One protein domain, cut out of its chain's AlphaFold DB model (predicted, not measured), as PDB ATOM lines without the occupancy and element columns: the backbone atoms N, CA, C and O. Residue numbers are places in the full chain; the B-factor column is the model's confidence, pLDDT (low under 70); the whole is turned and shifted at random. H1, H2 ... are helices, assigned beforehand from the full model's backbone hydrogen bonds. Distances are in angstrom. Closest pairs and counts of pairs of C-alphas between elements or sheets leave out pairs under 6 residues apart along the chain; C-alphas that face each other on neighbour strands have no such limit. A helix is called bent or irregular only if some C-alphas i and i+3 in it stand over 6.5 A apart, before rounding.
ATOM      1  N   ASN A  21     192.325 170.174 196.288       43.75
ATOM      2  CA  ASN A  21     193.118 171.366 196.021       43.75
ATOM      3  C   ASN A  21     192.629 172.634 196.744       43.75
ATOM      4  O   ASN A  21     193.460 173.439 197.147       43.75
ATOM      5  N   ILE A  22     191.323 172.814 196.980       48.38
ATOM      6  CA  ILE A  22     190.805 173.995 197.702       48.38
ATOM      7  C   ILE A  22     191.211 173.942 199.181       48.38
ATOM      8  O   ILE A  22     191.625 174.950 199.747       48.38
ATOM      9  N   LYS A  23     191.174 172.751 199.799       48.31
ATOM     10  CA  LYS A  23     191.633 172.554 201.185       48.31
ATOM     11  C   LYS A  23     193.149 172.746 201.312       48.31
ATOM     12  O   LYS A  23     193.616 173.296 202.305       48.31
ATOM     13  N   VAL A  24     193.911 172.314 200.306       52.31
ATOM     14  CA  VAL A  24     195.374 172.487 200.267       52.31
ATOM     15  C   VAL A  24     195.750 173.960 200.102       52.31
ATOM     16  O   VAL A  24     196.601 174.449 200.846       52.31
ATOM     17  N   LEU A  25     195.073 174.682 199.205       46.53
ATOM     18  CA  LEU A  25     195.294 176.113 198.989       46.53
ATOM     19  C   LEU A  25     195.028 176.920 200.273       46.53
ATOM     20  O   LEU A  25     195.811 177.808 200.609       46.53
ATOM     21  N   PHE A  26     193.982 176.546 201.018       50.62
ATOM     22  CA  PHE A  26     193.589 177.126 202.308       50.62
ATOM     23  C   PHE A  26     194.643 176.907 203.405       50.62
ATOM     24  O   PHE A  26     195.113 177.851 204.040       50.62
ATOM     25  N   CYS A  27     195.104 175.664 203.588       50.03
ATOM     26  CA  CYS A  27     196.166 175.366 204.554       50.03
ATOM     27  C   CYS A  27     197.480 176.088 204.213       50.03
ATOM     28  O   CYS A  27     198.186 176.539 205.116       50.03
ATOM     29  N   GLN A  28     197.805 176.237 202.924       51.19
ATOM     30  CA  GLN A  28     199.017 176.934 202.491       51.19
ATOM     31  C   GLN A  28     198.959 178.443 202.742       51.19
ATOM     32  O   GLN A  28     199.968 179.012 203.165       51.19
ATOM     33  N   THR A  29     197.808 179.094 202.540       49.91
ATOM     34  CA  THR A  29     197.651 180.540 202.794       49.91
ATOM     35  C   THR A  29     197.694 180.862 204.287       49.91
ATOM     36  O   THR A  29     198.422 181.765 204.703       49.91
ATOM     37  N   MET A  30     197.025 180.067 205.126       49.59
ATOM     38  CA  MET A  30     197.118 180.183 206.588       49.59
ATOM     39  C   MET A  30     198.555 179.971 207.098       49.59
ATOM     40  O   MET A  30     199.080 180.791 207.855       49.59
ATOM     41  N   ALA A  31     199.234 178.914 206.636       48.91
ATOM     42  CA  ALA A  31     200.599 178.610 207.061       48.91
ATOM     43  C   ALA A  31     201.600 179.694 206.631       48.91
ATOM     44  O   ALA A  31     202.447 180.099 207.430       48.91
ATOM     45  N   THR A  32     201.498 180.215 205.403       52.22
ATOM     46  CA  THR A  32     202.379 181.299 204.925       52.22
ATOM     47  C   THR A  32     202.155 182.599 205.691       52.22
ATOM     48  O   THR A  32     203.132 183.241 206.078       52.22
ATOM     49  N   THR A  33     200.904 182.945 206.007       48.94
ATOM     50  CA  THR A  33     200.576 184.160 206.772       48.94
ATOM     51  C   THR A  33     201.116 184.087 208.205       48.94
ATOM     52  O   THR A  33     201.763 185.022 208.680       48.94
ATOM     53  N   ILE A  34     200.942 182.944 208.880       48.09
ATOM     54  CA  ILE A  34     201.466 182.719 210.239       48.09
ATOM     55  C   ILE A  34     203.001 182.709 210.245       48.09
ATOM     56  O   ILE A  34     203.621 183.290 211.138       48.09
ATOM     57  N   THR A  35     203.633 182.088 209.246       48.81
ATOM     58  CA  THR A  35     205.101 182.009 209.161       48.81
ATOM     59  C   THR A  35     205.721 183.375 208.859       48.81
ATOM     60  O   THR A  35     206.738 183.727 209.460       48.81
ATOM     61  N   ALA A  36     205.079 184.191 208.016       49.81
ATOM     62  CA  ALA A  36     205.488 185.570 207.754       49.81
ATOM     63  C   ALA A  36     205.398 186.448 209.017       49.81
ATOM     64  O   ALA A  36     206.330 187.200 209.317       49.81
ATOM     65  N   LEU A  37     204.330 186.293 209.808       44.97
ATOM     66  CA  LEU A  37     204.171 186.975 211.097       44.97
ATOM     67  C   LEU A  37     205.241 186.546 212.115       44.97
ATOM     68  O   LEU A  37     205.814 187.390 212.802       44.97
ATOM     69  N   ARG A  38     205.565 185.248 212.185       44.50
ATOM     70  CA  ARG A  38     206.564 184.714 213.125       44.50
ATOM     71  C   ARG A  38     207.987 185.143 212.757       44.50
ATOM     72  O   ARG A  38     208.731 185.587 213.630       44.50
ATOM     73  N   GLY A  39     208.341 185.086 211.473       44.00
ATOM     74  CA  GLY A  39     209.659 185.484 210.971       44.00
ATOM     75  C   GLY A  39     209.948 186.978 211.133       44.00
ATOM     76  O   GLY A  39     211.067 187.350 211.474       44.00
ATOM     77  N   SER A  40     208.934 187.839 210.985       45.41
ATOM     78  CA  SER A  40     209.092 189.293 211.129       45.41
ATOM     79  C   SER A  40     209.424 189.731 212.567       45.41
ATOM     80  O   SER A  40     210.120 190.723 212.767       45.41
ATOM     81  N   THR A  41     209.002 188.967 213.581       43.84
ATOM     82  CA  THR A  41     209.271 189.304 214.993       43.84
ATOM     83  C   THR A  41     210.683 188.961 215.479       43.84
ATOM     84  O   THR A  41     211.121 189.523 216.481       43.84
ATOM     85  N   ALA A  42     211.410 188.076 214.788       46.59
ATOM     86  CA  ALA A  42     212.675 187.531 215.288       46.59
ATOM     87  C   ALA A  42     213.930 188.315 214.850       46.59
ATOM     88  O   ALA A  42     214.968 188.201 215.497       46.59
ATOM     89  N   THR A  43     213.863 189.125 213.789       48.38
ATOM     90  CA  THR A  43     215.055 189.734 213.153       48.38
ATOM     91  C   THR A  43     215.135 191.260 213.229       48.38
ATOM     92  O   THR A  43     216.092 191.843 212.723       48.38
ATOM     93  N   ILE A  44     214.190 191.934 213.891       46.81
ATOM     94  CA  ILE A  44     214.186 193.401 214.037       46.81
ATOM     95  C   ILE A  44     214.743 193.782 215.419       46.81
ATOM     96  O   ILE A  44     214.056 194.357 216.262       46.81
ATOM     97  N   SER A  45     216.004 193.428 215.675       39.97
ATOM     98  CA  SER A  45     216.759 193.919 216.831       39.97
ATOM     99  C   SER A  45     217.986 194.669 216.331       39.97
ATOM    100  O   SER A  45     218.793 194.106 215.604       39.97
ATOM    101  N   HIS A  46     218.119 195.918 216.776       43.34
ATOM    102  CA  HIS A  46     219.248 196.838 216.581       43.34
ATOM    103  C   HIS A  46     219.223 197.708 215.314       43.34
ATOM    104  O   HIS A  46     219.756 197.350 214.274       43.34
ATOM    105  N   ALA A  47     218.648 198.906 215.494       41.88
ATOM    106  CA  ALA A  47     219.130 200.218 215.033       41.88
ATOM    107  C   ALA A  47     218.015 201.081 214.402       41.88
ATOM    108  O   ALA A  47     217.423 200.749 213.383       41.88
ATOM    109  N   TYR A  48     217.761 202.227 215.046       43.69
ATOM    110  CA  TYR A  48     217.182 203.445 214.463       43.69
ATOM    111  C   TYR A  48     215.722 203.494 213.986       43.69
ATOM    112  O   TYR A  48     215.354 204.424 213.275       43.69
ATOM    113  N   TYR A  49     214.841 202.619 214.475       46.91
ATOM    114  CA  TYR A  49     213.404 202.930 214.503       46.91
ATOM    115  C   TYR A  49     212.949 203.227 215.930       46.91
ATOM    116  O   TYR A  49     213.413 202.542 216.851       46.91
ATOM    117  N   PRO A  50     212.052 204.215 216.158       46.84
ATOM    118  CA  PRO A  50     211.375 204.320 217.443       46.84
ATOM    119  C   PRO A  50     210.783 202.944 217.700       46.84
ATOM    120  O   PRO A  50     210.052 202.434 216.854       46.84
ATOM    121  N   ARG A  51     211.201 202.308 218.801       54.50
ATOM    122  CA  ARG A  51     210.767 200.973 219.222       54.50
ATOM    123  C   ARG A  51     209.238 200.947 219.251       54.50
ATOM    124  O   ARG A  51     208.634 201.169 220.299       54.50
ATOM    125  N   LEU A  52     208.605 200.672 218.114       55.69
ATOM    126  CA  LEU A  52     207.230 200.228 218.041       55.69
ATOM    127  C   LEU A  52     207.271 198.902 218.768       55.69
ATOM    128  O   LEU A  52     207.746 197.897 218.239       55.69
ATOM    129  N   ARG A  53     206.927 198.948 220.059       70.56
ATOM    130  CA  ARG A  53     206.949 197.769 220.910       70.56
ATOM    131  C   ARG A  53     206.141 196.710 220.160       70.56
ATOM    132  O   ARG A  53     205.019 197.021 219.759       70.56
ATOM    133  N   PRO A  54     206.656 195.485 219.983       69.25
ATOM    134  CA  PRO A  54     205.957 194.442 219.229       69.25
ATOM    135  C   PRO A  54     204.521 194.230 219.739       69.25
ATOM    136  O   PRO A  54     203.619 193.934 218.965       69.25
ATOM    137  N   LYS A  55     204.281 194.515 221.027       76.69
ATOM    138  CA  LYS A  55     202.951 194.564 221.651       76.69
ATOM    139  C   LYS A  55     201.976 195.532 220.961       76.69
ATOM    140  O   LYS A  55     200.835 195.164 220.723       76.69
ATOM    141  N   THR A  56     202.403 196.746 220.620       77.75
ATOM    142  CA  THR A  56     201.549 197.761 219.980       77.75
ATOM    143  C   THR A  56     201.172 197.365 218.554       77.75
ATOM    144  O   THR A  56     200.052 197.623 218.122       77.75
ATOM    145  N   LEU A  57     202.085 196.703 217.837       75.62
ATOM    146  CA  LEU A  57     201.815 196.178 216.498       75.62
ATOM    147  C   LEU A  57     200.830 195.015 216.554       75.62
ATOM    148  O   LEU A  57     199.845 195.011 215.823       75.62
ATOM    149  N   LEU A  58     201.045 194.081 217.483       79.50
ATOM    150  CA  LEU A  58     200.143 192.955 217.692       79.50
ATOM    151  C   LEU A  58     198.715 193.434 217.991       79.50
ATOM    152  O   LEU A  58     197.775 192.928 217.396       79.50
ATOM    153  N   ILE A  59     198.555 194.457 218.839       87.19
ATOM    154  CA  ILE A  59     197.243 195.039 219.172       87.19
ATOM    155  C   ILE A  59     196.547 195.635 217.939       87.19
ATOM    156  O   ILE A  59     195.331 195.521 217.822       87.19
ATOM    157  N   ARG A  60     197.293 196.246 217.010       82.75
ATOM    158  CA  ARG A  60     196.722 196.808 215.772       82.75
ATOM    159  C   ARG A  60     196.348 195.736 214.752       82.75
ATOM    160  O   ARG A  60     195.333 195.874 214.080       82.75
ATOM    161  N   PHE A  61     197.137 194.668 214.653       85.56
ATOM    162  CA  PHE A  61     196.882 193.579 213.709       85.56
ATOM    163  C   PHE A  61     195.822 192.592 214.182       85.56
ATOM    164  O   PHE A  61     195.102 192.038 213.355       85.56
ATOM    165  N   LEU A  62     195.717 192.377 215.495       88.56
ATOM    166  CA  LEU A  62     194.795 191.416 216.087       88.56
ATOM    167  C   LEU A  62     193.346 191.570 215.592       88.56
ATOM    168  O   LEU A  62     192.804 190.566 215.137       88.56
ATOM    169  N   PRO A  63     192.707 192.759 215.606       90.50
ATOM    170  CA  PRO A  63     191.320 192.880 215.154       90.50
ATOM    171  C   PRO A  63     191.160 192.535 213.671       90.50
ATOM    172  O   PRO A  63     190.201 191.874 213.295       90.50
ATOM    173  N   ILE A  64     192.121 192.919 212.831       88.31
ATOM    174  CA  ILE A  64     192.084 192.675 211.382       88.31
ATOM    175  C   ILE A  64     192.254 191.190 211.087       88.31
ATOM    176  O   ILE A  64     191.558 190.628 210.246       88.31
ATOM    177  N   LEU A  65     193.159 190.540 211.815       87.50
ATOM    178  CA  LEU A  65     193.384 189.108 211.720       87.50
ATOM    179  C   LEU A  65     192.142 188.334 212.181       87.50
ATOM    180  O   LEU A  65     191.712 187.420 211.488       87.50
ATOM    181  N   VAL A  66     191.514 188.744 213.287       91.25
ATOM    182  CA  VAL A  66     190.254 188.156 213.768       91.25
ATOM    183  C   VAL A  66     189.135 188.324 212.738       91.25
ATOM    184  O   VAL A  66     188.454 187.351 212.428       91.25
ATOM    185  N   VAL A  67     188.970 189.517 212.157       90.94
ATOM    186  CA  VAL A  67     187.964 189.763 211.109       90.94
ATOM    187  C   VAL A  67     188.219 188.891 209.879       90.94
ATOM    188  O   VAL A  67     187.281 188.276 209.382       90.94
ATOM    189  N   ASN A  68     189.467 188.768 209.419       88.56
ATOM    190  CA  ASN A  68     189.803 187.891 208.295       88.56
ATOM    191  C   ASN A  68     189.494 186.421 208.591       88.56
ATOM    192  O   ASN A  68     188.888 185.765 207.751       88.56
ATOM    193  N   ILE A  69     189.824 185.921 209.788       88.75
ATOM    194  CA  ILE A  69     189.482 184.548 210.196       88.75
ATOM    195  C   ILE A  69     187.963 184.339 210.183       88.75
ATOM    196  O   ILE A  69     187.485 183.303 209.725       88.75
ATOM    197  N   ILE A  70     187.189 185.316 210.663       94.38
ATOM    198  CA  ILE A  70     185.722 185.241 210.654       94.38
ATOM    199  C   ILE A  70     185.188 185.224 209.216       94.38
ATOM    200  O   ILE A  70     184.338 184.395 208.897       94.38
ATOM    201  N   LEU A  71     185.690 186.101 208.342       91.38
ATOM    202  CA  LEU A  71     185.298 186.145 206.929       91.38
ATOM    203  C   LEU A  71     185.650 184.845 206.201       91.38
ATOM    204  O   LEU A  71     184.862 184.353 205.398       91.38
ATOM    205  N   GLU A  72     186.804 184.266 206.509       90.56
ATOM    206  CA  GLU A  72     187.279 183.016 205.929       90.56
ATOM    207  C   GLU A  72     186.425 181.830 206.394       90.56
ATOM    208  O   GLU A  72     185.998 181.011 205.577       90.56
ATOM    209  N   ALA A  73     186.083 181.779 207.685       93.06
ATOM    210  CA  ALA A  73     185.142 180.803 208.223       93.06
ATOM    211  C   ALA A  73     183.748 180.948 207.592       93.06
ATOM    212  O   ALA A  73     183.122 179.943 207.250       93.06
ATOM    213  N   LEU A  74     183.274 182.183 207.383       94.38
ATOM    214  CA  LEU A  74     182.000 182.448 206.715       94.38
ATOM    215  C   LEU A  74     182.039 182.014 205.245       94.38
ATOM    216  O   LEU A  74     181.093 181.400 204.761       94.38
ATOM    217  N   PHE A  75     183.144 182.266 204.545       91.69
ATOM    218  CA  PHE A  75     183.342 181.821 203.170       91.69
ATOM    219  C   PHE A  75     183.340 180.294 203.060       91.69
ATOM    220  O   PHE A  75     182.603 179.735 202.248       91.69
ATOM    221  N   ALA A  76     184.077 179.605 203.934       90.56
ATOM    222  CA  ALA A  76     184.060 178.147 204.014       90.56
ATOM    223  C   ALA A  76     182.660 177.604 204.351       90.56
ATOM    224  O   ALA A  76     182.238 176.589 203.791       90.56
ATOM    225  N   TYR A  77     181.919 178.289 205.225       95.12
ATOM    226  CA  TYR A  77     180.539 177.943 205.554       95.12
ATOM    227  C   TYR A  77     179.607 178.082 204.345       95.12
ATOM    228  O   TYR A  77     178.855 177.153 204.066       95.12
ATOM    229  N   VAL A  78     179.689 179.184 203.590       92.06
ATOM    230  CA  VAL A  78     178.912 179.386 202.354       92.06
ATOM    231  C   VAL A  78     179.228 178.285 201.341       92.06
ATOM    232  O   VAL A  78     178.311 177.651 200.822       92.06
ATOM    233  N   LEU A  79     180.511 177.989 201.112       89.56
ATOM    234  CA  LEU A  79     180.921 176.909 200.210       89.56
ATOM    235  C   LEU A  79     180.373 175.548 200.648       89.56
ATOM    236  O   LEU A  79     179.898 174.787 199.810       89.56
ATOM    237  N   LYS A  80     180.404 175.240 201.949       91.19
ATOM    238  CA  LYS A  80     179.860 173.987 202.484       91.19
ATOM    239  C   LYS A  80     178.339 173.923 202.334       91.19
ATOM    240  O   LYS A  80     177.817 172.939 201.825       91.19
ATOM    241  N   PHE A  81     177.639 174.983 202.735       92.62
ATOM    242  CA  PHE A  81     176.178 175.054 202.715       92.62
ATOM    243  C   PHE A  81     175.604 174.864 201.305       92.62
ATOM    244  O   PHE A  81     174.628 174.139 201.125       92.62
ATOM    245  N   TYR A  82     176.216 175.492 200.299       90.00
ATOM    246  CA  TYR A  82     175.798 175.328 198.908       90.00
ATOM    247  C   TYR A  82     176.396 174.082 198.243       90.00
ATOM    248  O   TYR A  82     175.765 173.532 197.346       90.00
ATOM    249  N   GLY A  83     177.553 173.595 198.701       85.69
ATOM    250  CA  GLY A  83     178.181 172.371 198.196       85.69
ATOM    251  C   GLY A  83     177.389 171.094 198.498       85.69
ATOM    252  O   GLY A  83     177.412 170.163 197.697       85.69
ATOM    253  N   ASP A  84     176.639 171.062 199.604       89.69
ATOM    254  CA  ASP A  84     175.790 169.914 199.962       89.69
ATOM    255  C   ASP A  84     174.508 169.829 199.104       89.69
ATOM    256  O   ASP A  84     173.861 168.777 199.022       89.69
ATOM    257  N   LYS A  85     174.129 170.916 198.418       87.62
ATOM    258  CA  LYS A  85     172.958 170.951 197.535       87.62
ATOM    259  C   LYS A  85     173.328 170.424 196.145       87.62
ATOM    260  O   LYS A  85     174.020 171.084 195.382       87.62
ATOM    261  N   LYS A  86     172.793 169.253 195.776       82.56
ATOM    262  CA  LYS A  86     173.031 168.631 194.453       82.56
ATOM    263  C   LYS A  86     172.503 169.453 193.272       82.56
ATOM    264  O   LYS A  86     173.058 169.371 192.184       82.56
ATOM    265  N   VAL A  87     171.425 170.212 193.476       89.12
ATOM    266  CA  VAL A  87     170.824 171.092 192.466       89.12
ATOM    267  C   VAL A  87     170.484 172.415 193.142       89.12
ATOM    268  O   VAL A  87     169.660 172.454 194.055       89.12
ATOM    269  N   LEU A  88     171.141 173.498 192.723       89.06
ATOM    270  CA  LEU A  88     170.812 174.846 193.181       89.06
ATOM    271  C   LEU A  88     169.697 175.416 192.307       89.06
ATOM    272  O   LEU A  88     169.825 175.462 191.081       89.06
ATOM    273  N   MET A  89     168.640 175.916 192.947       89.00
ATOM    274  CA  MET A  89     167.636 176.735 192.270       89.00
ATOM    275  C   MET A  89     168.286 178.005 191.683       89.00
ATOM    276  O   MET A  89     169.279 178.489 192.234       89.00
ATOM    277  N   PRO A  90     167.725 178.612 190.622       87.44
ATOM    278  CA  PRO A  90     168.296 179.817 190.006       87.44
ATOM    279  C   PRO A  90     168.546 180.964 191.001       87.44
ATOM    280  O   PRO A  90     169.591 181.614 190.965       87.44
ATOM    281  N   LYS A  91     167.629 181.169 191.958       86.38
ATOM    282  CA  LYS A  91     167.780 182.168 193.033       86.38
ATOM    283  C   LYS A  91     168.945 181.843 193.974       86.38
ATOM    284  O   LYS A  91     169.733 182.728 194.297       86.38
ATOM    285  N   ASP A  92     169.079 180.574 194.360       86.56
ATOM    286  CA  ASP A  92     170.171 180.086 195.209       86.56
ATOM    287  C   ASP A  92     171.527 180.259 194.517       86.56
ATOM    288  O   ASP A  92     172.498 180.642 195.164       86.56
ATOM    289  N   ARG A  93     171.585 180.037 193.197       85.75
ATOM    290  CA  ARG A  93     172.793 180.236 192.384       85.75
ATOM    291  C   ARG A  93     173.222 181.703 192.355       85.75
ATOM    292  O   ARG A  93     174.391 182.002 192.578       85.75
ATOM    293  N   ARG A  94     172.274 182.624 192.144       84.88
ATOM    294  CA  ARG A  94     172.543 184.073 192.176       84.88
ATOM    295  C   ARG A  94     173.041 184.522 193.547       84.88
ATOM    296  O   ARG A  94     174.027 185.249 193.629       84.88
ATOM    297  N   LEU A  95     172.402 184.048 194.619       87.81
ATOM    298  CA  LEU A  95     172.805 184.378 195.984       87.81
ATOM    299  C   LEU A  95     174.191 183.816 196.323       87.81
ATOM    300  O   LEU A  95     175.008 184.528 196.901       87.81
ATOM    301  N   PHE A  96     174.479 182.575 195.922       88.75
ATOM    302  CA  PHE A  96     175.796 181.967 196.086       88.75
ATOM    303  C   PHE A  96     176.888 182.780 195.382       88.75
ATOM    304  O   PHE A  96     177.895 183.099 196.009       88.75
ATOM    305  N   ASN A  97     176.670 183.168 194.122       85.44
ATOM    306  CA  ASN A  97     177.635 183.957 193.353       85.44
ATOM    307  C   ASN A  97     177.866 185.341 193.969       85.44
ATOM    308  O   ASN A  97     179.006 185.782 194.102       85.44
ATOM    309  N   MET A  98     176.796 186.019 194.391       87.38
ATOM    310  CA  MET A  98     176.912 187.311 195.064       87.38
ATOM    311  C   MET A  98     177.691 187.183 196.381       87.38
ATOM    312  O   MET A  98     178.610 187.962 196.634       87.38
ATOM    313  N   ALA A  99     177.349 186.192 197.209       86.12
ATOM    314  CA  ALA A  99     177.982 185.979 198.505       86.12
ATOM    315  C   ALA A  99     179.457 185.584 198.367       86.12
ATOM    316  O   ALA A  99     180.299 186.111 199.091       86.12
ATOM    317  N   SER A 100     179.783 184.685 197.434       87.38
ATOM    318  CA  SER A 100     181.153 184.226 197.217       87.38
ATOM    319  C   SER A 100     182.049 185.353 196.702       87.38
ATOM    320  O   SER A 100     183.154 185.527 197.215       87.38
ATOM    321  N   LEU A 101     181.555 186.173 195.772       84.62
ATOM    322  CA  LEU A 101     182.294 187.314 195.237       84.62
ATOM    323  C   LEU A 101     182.481 188.409 196.293       84.62
ATOM    324  O   LEU A 101     183.586 188.929 196.449       84.62
ATOM    325  N   PHE A 102     181.437 188.714 197.070       84.94
ATOM    326  CA  PHE A 102     181.522 189.669 198.174       84.94
ATOM    327  C   PHE A 102     182.536 189.227 199.237       84.94
ATOM    328  O   PHE A 102     183.391 190.012 199.646       84.94
ATOM    329  N   LEU A 103     182.483 187.961 199.658       85.44
ATOM    330  CA  LEU A 103     183.399 187.418 200.660       85.44
ATOM    331  C   LEU A 103     184.838 187.346 200.155       85.44
ATOM    332  O   LEU A 103     185.754 187.706 200.893       85.44
ATOM    333  N   ALA A 104     185.045 186.955 198.897       85.19
ATOM    334  CA  ALA A 104     186.362 186.979 198.273       85.19
ATOM    335  C   ALA A 104     186.933 188.406 198.213       85.19
ATOM    336  O   ALA A 104     188.104 188.617 198.537       85.19
ATOM    337  N   ALA A 105     186.110 189.398 197.861       82.50
ATOM    338  CA  ALA A 105     186.514 190.800 197.853       82.50
ATOM    339  C   ALA A 105     186.864 191.304 199.264       82.50
ATOM    340  O   ALA A 105     187.904 191.939 199.446       82.50
ATOM    341  N   ALA A 106     186.049 190.977 200.269       84.19
ATOM    342  CA  ALA A 106     186.295 191.351 201.660       84.19
ATOM    343  C   ALA A 106     187.594 190.727 202.204       84.19
ATOM    344  O   ALA A 106     188.406 191.428 202.811       84.19
ATOM    345  N   LEU A 107     187.834 189.441 201.926       86.06
ATOM    346  CA  LEU A 107     189.080 188.752 202.279       86.06
ATOM    347  C   LEU A 107     190.293 189.372 201.581       86.06
ATOM    348  O   LEU A 107     191.315 189.629 202.218       86.06
ATOM    349  N   SER A 108     190.177 189.670 200.285       83.75
ATOM    350  CA  SER A 108     191.238 190.332 199.516       83.75
ATOM    351  C   SER A 108     191.574 191.710 200.090       83.75
ATOM    352  O   SER A 108     192.747 192.046 200.258       83.75
ATOM    353  N   MET A 109     190.558 192.486 200.485       83.50
ATOM    354  CA  MET A 109     190.744 193.782 201.137       83.50
ATOM    355  C   MET A 109     191.458 193.644 202.486       83.50
ATOM    356  O   MET A 109     192.402 194.387 202.763       83.50
ATOM    357  N   GLY A 110     191.054 192.673 203.307       84.06
ATOM    358  CA  GLY A 110     191.681 192.415 204.601       84.06
ATOM    359  C   GLY A 110     193.144 191.983 204.474       84.06
ATOM    360  O   GLY A 110     193.995 192.492 205.204       84.06
ATOM    361  N   ILE A 111     193.465 191.100 203.525       81.19
ATOM    362  CA  ILE A 111     194.851 190.704 203.224       81.19
ATOM    363  C   ILE A 111     195.646 191.898 202.680       81.19
ATOM    364  O   ILE A 111     196.777 192.133 203.107       81.19
ATOM    365  N   GLY A 112     195.059 192.686 201.776       80.56
ATOM    366  CA  GLY A 112     195.683 193.880 201.209       80.56
ATOM    367  C   GLY A 112     196.052 194.911 202.275       80.56
ATOM    368  O   GLY A 112     197.154 195.459 202.245       80.56
ATOM    369  N   PHE A 113     195.181 195.120 203.265       81.31
ATOM    370  CA  PHE A 113     195.470 195.990 204.402       81.31
ATOM    371  C   PHE A 113     196.638 195.461 205.246       81.31
ATOM    372  O   PHE A 113     197.565 196.213 205.555       81.31
ATOM    373  N   LEU A 114     196.639 194.162 205.575       82.50
ATOM    374  CA  LEU A 114     197.738 193.528 206.315       82.50
ATOM    375  C   LEU A 114     199.074 193.682 205.576       82.50
ATOM    376  O   LEU A 114     200.076 194.056 206.183       82.50
ATOM    377  N   LEU A 115     199.083 193.450 204.262       78.75
ATOM    378  CA  LEU A 115     200.264 193.635 203.420       78.75
ATOM    379  C   LEU A 115     200.713 195.099 203.362       78.75
ATOM    380  O   LEU A 115     201.915 195.361 203.350       78.75
ATOM    381  N   GLY A 116     199.775 196.048 203.344       78.81
ATOM    382  CA  GLY A 116     200.069 197.480 203.394       78.81
ATOM    383  C   GLY A 116     200.797 197.873 204.680       78.81
ATOM    384  O   GLY A 116     201.867 198.478 204.624       78.81
ATOM    385  N   GLU A 117     200.272 197.460 205.831       80.69
ATOM    386  CA  GLU A 117     200.882 197.713 207.142       80.69
ATOM    387  C   GLU A 117     202.249 197.031 207.294       80.69
ATOM    388  O   GLU A 117     203.217 197.660 207.733       80.69
ATOM    389  N   VAL A 118     202.376 195.767 206.868       77.69
ATOM    390  CA  VAL A 118     203.677 195.075 206.815       77.69
ATOM    391  C   VAL A 118     204.646 195.830 205.903       77.69
ATOM    392  O   VAL A 118     205.813 195.993 206.253       77.69
ATOM    393  N   GLY A 119     204.170 196.356 204.773       77.06
ATOM    394  CA  GLY A 119     204.951 197.189 203.864       77.06
ATOM    395  C   GLY A 119     205.472 198.470 204.522       77.06
ATOM    396  O   GLY A 119     206.637 198.818 204.337       77.06
ATOM    397  N   VAL A 120     204.659 199.142 205.342       77.81
ATOM    398  CA  VAL A 120     205.079 200.329 206.109       77.81
ATOM    399  C   VAL A 120     206.152 199.968 207.138       77.81
ATOM    400  O   VAL A 120     207.168 200.658 207.236       77.81
ATOM    401  N   MET A 121     205.981 198.863 207.867       77.31
ATOM    402  CA  MET A 121     206.988 198.388 208.828       77.31
ATOM    403  C   MET A 121     208.285 197.998 208.141       77.31
ATOM    404  O   MET A 121     209.370 198.271 208.654       77.31
ATOM    405  N   PHE A 122     208.171 197.384 206.970       72.38
ATOM    406  CA  PHE A 122     209.313 196.957 206.194       72.38
ATOM    407  C   PHE A 122     210.096 198.138 205.637       72.38
ATOM    408  O   PHE A 122     211.311 198.210 205.811       72.38
ATOM    409  N   ARG A 123     209.388 199.108 205.055       78.50
ATOM    410  CA  ARG A 123     209.944 200.397 204.651       78.50
ATOM    411  C   ARG A 123     210.665 201.064 205.812       78.50
ATOM    412  O   ARG A 123     211.762 201.586 205.629       78.50
ATOM    413  N   GLY A 124     210.068 200.964 206.998       75.31
ATOM    414  CA  GLY A 124     210.692 201.335 208.247       75.31
ATOM    415  C   GLY A 124     212.038 200.629 208.430       75.31
ATOM    416  O   GLY A 124     213.105 201.205 208.238       75.31
ATOM    417  N   SER A 125     211.994 199.329 208.709       72.00
ATOM    418  CA  SER A 125     213.180 198.513 208.978       72.00
ATOM    419  C   SER A 125     214.282 198.627 207.918       72.00
ATOM    420  O   SER A 125     215.456 198.539 208.277       72.00
ATOM    421  N   MET A 126     213.941 198.814 206.642       70.12
ATOM    422  CA  MET A 126     214.921 199.039 205.586       70.12
ATOM    423  C   MET A 126     215.673 200.347 205.778       70.12
ATOM    424  O   MET A 126     216.895 200.321 205.824       70.12
ATOM    425  N   MET A 127     214.984 201.479 205.940       74.56
ATOM    426  CA  MET A 127     215.650 202.782 206.083       74.56
ATOM    427  C   MET A 127     216.594 202.855 207.292       74.56
ATOM    428  O   MET A 127     217.485 203.695 207.304       74.56
ATOM    429  N   GLY A 128     216.415 201.991 208.296       71.44
ATOM    430  CA  GLY A 128     217.287 201.923 209.471       71.44
ATOM    431  C   GLY A 128     218.630 201.216 209.244       71.44
ATOM    432  O   GLY A 128     219.505 201.311 210.102       71.44
ATOM    433  N   LYS A 129     218.820 200.506 208.122       71.88
ATOM    434  CA  LYS A 129     220.086 199.822 207.807       71.88
ATOM    435  C   LYS A 129     221.062 200.782 207.123       71.88
ATOM    436  O   LYS A 129     220.702 201.415 206.133       71.88
ATOM    437  N   SER A 130     222.301 200.841 207.621       68.25
ATOM    438  CA  SER A 130     223.378 201.711 207.108       68.25
ATOM    439  C   SER A 130     223.793 201.418 205.669       68.25
ATOM    440  O   SER A 130     224.372 202.280 205.016       68.25
ATOM    441  N   ASP A 131     223.503 200.214 205.183       80.44
ATOM    442  CA  ASP A 131     224.104 199.690 203.955       80.44
ATOM    443  C   ASP A 131     223.283 200.001 202.697       80.44
ATOM    444  O   ASP A 131     223.690 199.649 201.593       80.44
ATOM    445  N   ASN A 132     222.127 200.657 202.840       77.56
ATOM    446  CA  ASN A 132     221.317 201.025 201.684       77.56
ATOM    447  C   ASN A 132     221.889 202.262 200.990       77.56
ATOM    448  O   ASN A 132     222.151 203.297 201.607       77.56
ATOM    449  N   THR A 133     222.006 202.185 199.670       82.44
ATOM    450  CA  THR A 133     222.392 203.332 198.847       82.44
ATOM    451  C   THR A 133     221.284 204.392 198.820       82.44
ATOM    452  O   THR A 133     220.098 204.103 199.001       82.44
ATOM    453  N   LYS A 134     221.647 205.654 198.552       82.75
ATOM    454  CA  LYS A 134     220.681 206.770 198.467       82.75
ATOM    455  C   LYS A 134     219.574 206.516 197.431       82.75
ATOM    456  O   LYS A 134     218.431 206.913 197.650       82.75
ATOM    457  N   GLU A 135     219.901 205.838 196.331       81.75
ATOM    458  CA  GLU A 135     218.941 205.452 195.288       81.75
ATOM    459  C   GLU A 135     217.931 204.414 195.794       81.75
ATOM    460  O   GLU A 135     216.729 204.559 195.578       81.75
ATOM    461  N   GLU A 136     218.393 203.398 196.525       79.38
ATOM    462  CA  GLU A 136     217.523 202.374 197.112       79.38
ATOM    463  C   GLU A 136     216.570 202.982 198.137       79.38
ATOM    464  O   GLU A 136     215.371 202.708 198.099       79.38
ATOM    465  N   ILE A 137     217.075 203.883 198.985       79.69
ATOM    466  CA  ILE A 137     216.244 204.634 199.931       79.69
ATOM    467  C   ILE A 137     215.183 205.439 199.178       79.69
ATOM    468  O   ILE A 137     214.025 205.417 199.586       79.69
ATOM    469  N   ALA A 138     215.525 206.094 198.063       81.19
ATOM    470  CA  ALA A 138     214.566 206.848 197.254       81.19
ATOM    471  C   ALA A 138     213.477 205.952 196.635       81.19
ATOM    472  O   ALA A 138     212.302 206.330 196.617       81.19
ATOM    473  N   HIS A 139     213.826 204.748 196.171       79.25
ATOM    474  CA  HIS A 139     212.851 203.773 195.677       79.25
ATOM    475  C   HIS A 139     211.935 203.261 196.795       79.25
ATOM    476  O   HIS A 139     210.715 203.258 196.631       79.25
ATOM    477  N   ILE A 140     212.496 202.928 197.956       79.31
ATOM    478  CA  ILE A 140     211.744 202.526 199.150       79.31
ATOM    479  C   ILE A 140     210.820 203.667 199.621       79.31
ATOM    480  O   ILE A 140     209.675 203.431 200.013       79.31
ATOM    481  N   LEU A 141     211.273 204.926 199.519       78.19
ATOM    482  CA  LEU A 141     210.486 206.112 199.869       78.19
ATOM    483  C   LEU A 141     209.304 206.351 198.916       78.19
ATOM    484  O   LEU A 141     208.276 206.900 199.317       78.19
ATOM    485  N   ARG A 142     209.425 205.956 197.648       81.81
ATOM    486  CA  ARG A 142     208.314 206.069 196.696       81.81
ATOM    487  C   ARG A 142     207.197 205.090 197.033       81.81
ATOM    488  O   ARG A 142     206.035 205.449 196.894       81.81
ATOM    489  N   GLY A 143     207.527 203.891 197.519       72.88
ATOM    490  CA  GLY A 143     206.544 202.923 198.020       72.88
ATOM    491  C   GLY A 143     205.531 202.437 196.975       72.88
ATOM    492  O   GLY A 143     204.517 201.848 197.334       72.88
ATOM    493  N   THR A 144     205.781 202.683 195.690       78.06
ATOM    494  CA  THR A 144     204.924 202.235 194.590       78.06
ATOM    495  C   THR A 144     205.356 200.854 194.113       78.06
ATOM    496  O   THR A 144     206.538 200.505 194.175       78.06
ATOM    497  N   LEU A 145     204.423 200.077 193.554       72.38
ATOM    498  CA  LEU A 145     204.729 198.761 192.982       72.38
ATOM    499  C   LEU A 145     205.869 198.840 191.946       72.38
ATOM    500  O   LEU A 145     206.798 198.039 191.984       72.38
ATOM    501  N   GLY A 146     205.844 199.862 191.082       76.44
ATOM    502  CA  GLY A 146     206.900 200.109 190.097       76.44
ATOM    503  C   GLY A 146     208.259 200.418 190.732       76.44
ATOM    504  O   GLY A 146     209.283 199.951 190.244       76.44
ATOM    505  N   SER A 147     208.290 201.143 191.856       79.25
ATOM    506  CA  SER A 147     209.544 201.416 192.569       79.25
ATOM    507  C   SER A 147     210.155 200.167 193.210       79.25
ATOM    508  O   SER A 147     211.362 199.971 193.092       79.25
ATOM    509  N   TYR A 148     209.338 199.281 193.791       75.81
ATOM    510  CA  TYR A 148     209.811 197.996 194.319       75.81
ATOM    511  C   TYR A 148     210.238 197.032 193.207       75.81
ATOM    512  O   TYR A 148     211.233 196.329 193.361       75.81
ATOM    513  N   ALA A 149     209.541 197.031 192.066       79.00
ATOM    514  CA  ALA A 149     209.930 196.242 190.900       79.00
ATOM    515  C   ALA A 149     211.282 196.699 190.327       79.00
ATOM    516  O   ALA A 149     212.136 195.866 190.032       79.00
ATOM    517  N   LEU A 150     211.513 198.013 190.226       81.31
ATOM    518  CA  LEU A 150     212.802 198.572 189.803       81.31
ATOM    519  C   LEU A 150     213.920 198.253 190.799       81.31
ATOM    520  O   LEU A 150     215.016 197.876 190.384       81.31
ATOM    521  N   LEU A 151     213.637 198.339 192.103       80.38
ATOM    522  CA  LEU A 151     214.584 197.958 193.148       80.38
ATOM    523  C   LEU A 151     214.965 196.476 193.032       80.38
ATOM    524  O   LEU A 151     216.150 196.149 193.000       80.38
ATOM    525  N   PHE A 152     213.979 195.595 192.855       80.00
ATOM    526  CA  PHE A 152     214.207 194.176 192.596       80.00
ATOM    527  C   PHE A 152     215.071 193.957 191.346       80.00
ATOM    528  O   PHE A 152     216.082 193.260 191.412       80.00
ATOM    529  N   LEU A 153     214.737 194.611 190.228       82.25
ATOM    530  CA  LEU A 153     215.494 194.500 188.977       82.25
ATOM    531  C   LEU A 153     216.951 194.956 189.143       82.25
ATOM    532  O   LEU A 153     217.867 194.327 188.609       82.25
ATOM    533  N   SER A 154     217.171 196.038 189.897       79.69
ATOM    534  CA  SER A 154     218.507 196.573 190.180       79.69
ATOM    535  C   SER A 154     219.357 195.591 190.993       79.69
ATOM    536  O   SER A 154     220.523 195.370 190.667       79.69
ATOM    537  N   HIS A 155     218.763 194.933 191.990       79.62
ATOM    538  CA  HIS A 155     219.439 193.953 192.836       79.62
ATOM    539  C   HIS A 155     219.742 192.653 192.087       79.62
ATOM    540  O   HIS A 155     220.841 192.116 192.219       79.62
ATOM    541  N   VAL A 156     218.811 192.184 191.248       80.94
ATOM    542  CA  VAL A 156     219.031 191.023 190.372       80.94
ATOM    543  C   VAL A 156     220.183 191.293 189.403       80.94
ATOM    544  O   VAL A 156     221.079 190.461 189.275       80.94
ATOM    545  N   ARG A 157     220.226 192.478 188.777       82.50
ATOM    546  CA  ARG A 157     221.342 192.869 187.894       82.50
ATOM    547  C   ARG A 157     222.679 192.936 188.628       82.50
ATOM    548  O   ARG A 157     223.694 192.541 188.065       82.50
ATOM    549  N   ARG A 158     222.682 193.397 189.880       80.88
ATOM    550  CA  ARG A 158     223.882 193.458 190.729       80.88
ATOM    551  C   ARG A 158     224.249 192.105 191.367       80.88
ATOM    552  O   ARG A 158     225.247 192.046 192.075       80.88
ATOM    553  N   LYS A 159     223.465 191.034 191.142       76.94
ATOM    554  CA  LYS A 159     223.563 189.725 191.832       76.94
ATOM    555  C   LYS A 159     223.608 189.838 193.364       76.94
ATOM    556  O   LYS A 159     224.079 188.937 194.055       76.94
ATOM    557  N   ALA A 160     223.090 190.939 193.901       70.88
ATOM    558  CA  ALA A 160     223.055 191.218 195.324       70.88
ATOM    559  C   ALA A 160     221.701 190.753 195.867       70.88
ATOM    560  O   ALA A 160     220.727 191.508 195.931       70.88
ATOM    561  N   TYR A 161     221.619 189.470 196.217       71.06
ATOM    562  CA  TYR A 161     220.455 188.899 196.891       71.06
ATOM    563  C   TYR A 161     220.488 189.293 198.365       71.06
ATOM    564  O   TYR A 161     220.930 188.540 199.229       71.06
ATOM    565  N   THR A 162     220.066 190.516 198.653       69.31
ATOM    566  CA  THR A 162     219.891 190.979 200.024       69.31
ATOM    567  C   THR A 162     218.491 190.607 200.517       69.31
ATOM    568  O   THR A 162     217.565 190.335 199.750       69.31
ATOM    569  N   HIS A 163     218.303 190.637 201.836       66.25
ATOM    570  CA  HIS A 163     216.991 190.437 202.464       66.25
ATOM    571  C   HIS A 163     215.933 191.435 201.939       66.25
ATOM    572  O   HIS A 163     214.733 191.165 201.959       66.25
ATOM    573  N   ALA A 164     216.385 192.587 201.432       64.56
ATOM    574  CA  ALA A 164     215.567 193.594 200.778       64.56
ATOM    575  C   ALA A 164     214.894 193.101 199.490       64.56
ATOM    576  O   ALA A 164     213.708 193.365 199.261       64.56
ATOM    577  N   THR A 165     215.644 192.361 198.675       68.19
ATOM    578  CA  THR A 165     215.201 191.828 197.388       68.19
ATOM    579  C   THR A 165     214.091 190.804 197.575       68.19
ATOM    580  O   THR A 165     213.055 190.891 196.917       68.19
ATOM    581  N   THR A 166     214.273 189.874 198.515       69.81
ATOM    582  CA  THR A 166     213.308 188.803 198.798       69.81
ATOM    583  C   THR A 166     211.971 189.358 199.280       69.81
ATOM    584  O   THR A 166     210.917 188.925 198.822       69.81
ATOM    585  N   LEU A 167     211.990 190.361 200.161       67.44
ATOM    586  CA  LEU A 167     210.756 190.971 200.661       67.44
ATOM    587  C   LEU A 167     210.055 191.862 199.638       67.44
ATOM    588  O   LEU A 167     208.830 191.814 199.539       67.44
ATOM    589  N   SER A 168     210.805 192.620 198.833       67.38
ATOM    590  CA  SER A 168     210.218 193.384 197.722       67.38
ATOM    591  C   SER A 168     209.520 192.452 196.727       67.38
ATOM    592  O   SER A 168     208.427 192.749 196.249       67.38
ATOM    593  N   TRP A 169     210.112 191.284 196.470       74.19
ATOM    594  CA  TRP A 169     209.534 190.262 195.603       74.19
ATOM    595  C   TRP A 169     208.250 189.650 196.180       74.19
ATOM    596  O   TRP A 169     207.249 189.562 195.470       74.19
ATOM    597  N   LEU A 170     208.231 189.316 197.477       72.75
ATOM    598  CA  LEU A 170     207.025 188.834 198.163       72.75
ATOM    599  C   LEU A 170     205.875 189.850 198.105       72.75
ATOM    600  O   LEU A 170     204.730 189.463 197.881       72.75
ATOM    601  N   PHE A 171     206.169 191.144 198.252       69.94
ATOM    602  CA  PHE A 171     205.154 192.197 198.164       69.94
ATOM    603  C   PHE A 171     204.533 192.297 196.761       69.94
ATOM    604  O   PHE A 171     203.312 192.430 196.622       69.94
ATOM    605  N   VAL A 172     205.367 192.208 195.718       70.62
ATOM    606  CA  VAL A 172     204.914 192.216 194.319       70.62
ATOM    607  C   VAL A 172     204.073 190.976 194.017       70.62
ATOM    608  O   VAL A 172     202.998 191.098 193.430       70.62
ATOM    609  N   LEU A 173     204.510 189.798 194.467       73.31
ATOM    610  CA  LEU A 173     203.769 188.552 194.288       73.31
ATOM    611  C   LEU A 173     202.433 188.541 195.014       73.31
ATOM    612  O   LEU A 173     201.440 188.145 194.415       73.31
ATOM    613  N   GLY A 174     202.388 188.996 196.266       70.19
ATOM    614  CA  GLY A 174     201.143 189.078 197.029       70.19
ATOM    615  C   GLY A 174     200.111 189.967 196.335       70.19
ATOM    616  O   GLY A 174     198.956 189.577 196.185       70.19
ATOM    617  N   ASN A 175     200.542 191.123 195.815       68.56
ATOM    618  CA  ASN A 175     199.674 192.006 195.030       68.56
ATOM    619  C   ASN A 175     199.201 191.362 193.720       68.56
ATOM    620  O   ASN A 175     198.033 191.494 193.356       68.56
ATOM    621  N   LEU A 176     200.093 190.674 193.002       69.19
ATOM    622  CA  LEU A 176     199.752 190.016 191.743       69.19
ATOM    623  C   LEU A 176     198.770 188.860 191.971       69.19
ATOM    624  O   LEU A 176     197.747 188.787 191.297       69.19
ATOM    625  N   LEU A 177     199.037 188.006 192.960       70.25
ATOM    626  CA  LEU A 177     198.173 186.890 193.340       70.25
ATOM    627  C   LEU A 177     196.805 187.378 193.815       70.25
ATOM    628  O   LEU A 177     195.798 186.801 193.414       70.25
ATOM    629  N   GLY A 178     196.748 188.461 194.597       65.75
ATOM    630  CA  GLY A 178     195.488 189.071 195.029       65.75
ATOM    631  C   GLY A 178     194.631 189.570 193.860       65.75
ATOM    632  O   GLY A 178     193.417 189.391 193.856       65.75
ATOM    633  N   ARG A 179     195.250 190.135 192.816       66.56
ATOM    634  CA  ARG A 179     194.530 190.567 191.603       66.56
ATOM    635  C   ARG A 179     194.115 189.394 190.716       66.56
ATOM    636  O   ARG A 179     193.004 189.387 190.194       66.56
ATOM    637  N   LEU A 180     194.987 188.395 190.566       64.44
ATOM    638  CA  LEU A 180     194.707 187.200 189.767       64.44
ATOM    639  C   LEU A 180     193.602 186.339 190.381       64.44
ATOM    640  O   LEU A 180     192.788 185.795 189.645       64.44
ATOM    641  N   SER A 181     193.532 186.240 191.708       66.31
ATOM    642  CA  SER A 181     192.482 185.470 192.388       66.31
ATOM    643  C   SER A 181     191.095 186.086 192.193       66.31
ATOM    644  O   SER A 181     190.153 185.354 191.907       66.31
ATOM    645  N   VAL A 182     190.973 187.418 192.223       61.44
ATOM    646  CA  VAL A 182     189.714 188.102 191.869       61.44
ATOM    647  C   VAL A 182     189.341 187.844 190.406       61.44
ATOM    648  O   VAL A 182     188.187 187.536 190.118       61.44
ATOM    649  N   GLY A 183     190.315 187.902 189.492       58.75
ATOM    650  CA  GLY A 183     190.091 187.611 188.073       58.75
ATOM    651  C   GLY A 183     189.643 186.170 187.814       58.75
ATOM    652  O   GLY A 183     188.681 185.954 187.089       58.75
ATOM    653  N   LEU A 184     190.288 185.185 188.444       60.88
ATOM    654  CA  LEU A 184     189.948 183.766 188.293       60.88
ATOM    655  C   LEU A 184     188.570 183.431 188.873       60.88
ATOM    656  O   LEU A 184     187.823 182.664 188.267       60.88
ATOM    657  N   ILE A 185     188.206 184.022 190.014       61.75
ATOM    658  CA  ILE A 185     186.863 183.858 190.588       61.75
ATOM    659  C   ILE A 185     185.825 184.537 189.683       61.75
ATOM    660  O   ILE A 185     184.807 183.935 189.371       61.75
ATOM    661  N   GLY A 186     186.095 185.742 189.177       56.75
ATOM    662  CA  GLY A 186     185.197 186.402 188.224       56.75
ATOM    663  C   GLY A 186     184.997 185.608 186.926       56.75
ATOM    664  O   GLY A 186     183.882 185.536 186.422       56.75
ATOM    665  N   LEU A 187     186.054 184.968 186.417       57.94
ATOM    666  CA  LEU A 187     186.021 184.211 185.163       57.94
ATOM    667  C   LEU A 187     185.322 182.849 185.303       57.94
ATOM    668  O   LEU A 187     184.615 182.424 184.399       57.94
ATOM    669  N   THR A 188     185.506 182.167 186.436       58.00
ATOM    670  CA  THR A 188     184.898 180.842 186.685       58.00
ATOM    671  C   THR A 188     183.393 180.903 186.930       58.00
ATOM    672  O   THR A 188     182.706 179.900 186.751       58.00
ATOM    673  N   TYR A 189     182.872 182.074 187.303       54.44
ATOM    674  CA  TYR A 189     181.453 182.293 187.571       54.44
ATOM    675  C   TYR A 189     180.834 183.357 186.662       54.44
ATOM    676  O   TYR A 189     179.823 183.947 187.042       54.44
ATOM    677  N   ALA A 190     181.406 183.610 185.479       48.31
ATOM    678  CA  ALA A 190     180.735 184.394 184.448       48.31
ATOM    679  C   ALA A 190     179.425 183.680 184.078       48.31
ATOM    680  O   ALA A 190     179.408 182.677 183.367       48.31
TER     681      ALA A 190
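AT A GLANCE: This is residues 21 to 190 of the 334 residues of an uncharacterized protein of Terfezia boudieri ATCC MYA-4762 (UniProt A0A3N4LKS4). Four long helices run lengthwise side by side, H3 between H2 and H6 and H1 loosely alongside; short H4 and H5 fold back at one end. The printed part has 170 residues with six named helices, H1 to H6 in order: all helix. It is loose, radius of gyration of the C-alphas 19.4 A, spanning 63 by 36 by 24 A.

IN THESE COORDINATES: H1, residues 21 to 42, 31.9 A, begins at C-alpha 21 (193.118, 171.366, 196.021). H2, 54 to 83, 41.2 A, has a kink of 37 degrees near residue 61 and is only just irregular: C-alphas 60 and 63 are 6.7 A apart. H3 is 90 to 127, 55.0 A; H4 134 to 142; H5 145 to 157. H6, 163 to 188, 37.0 A, ends at C-alpha 188 (184.898, 180.842, 186.685).

HOW THE PARTS SIT: H1 and H3 are near each other. H3, the hub, touches H2, closest C-alphas Leu 107 and Asn 68, 6.1 A, and H6, Ser 108 and Gly 178, 6.3 A. H4 and H5 form a hairpin. Every O i to N i+4 pair is within hydrogen-bond range in H3, H4 and H5; H1 has 16 of 18, H2 24 of 26, H6 21 of 22.

THE WHOLE: The printed part has no cut; the link H1 to H2 is long. Mean pLDDT is 48 in H1.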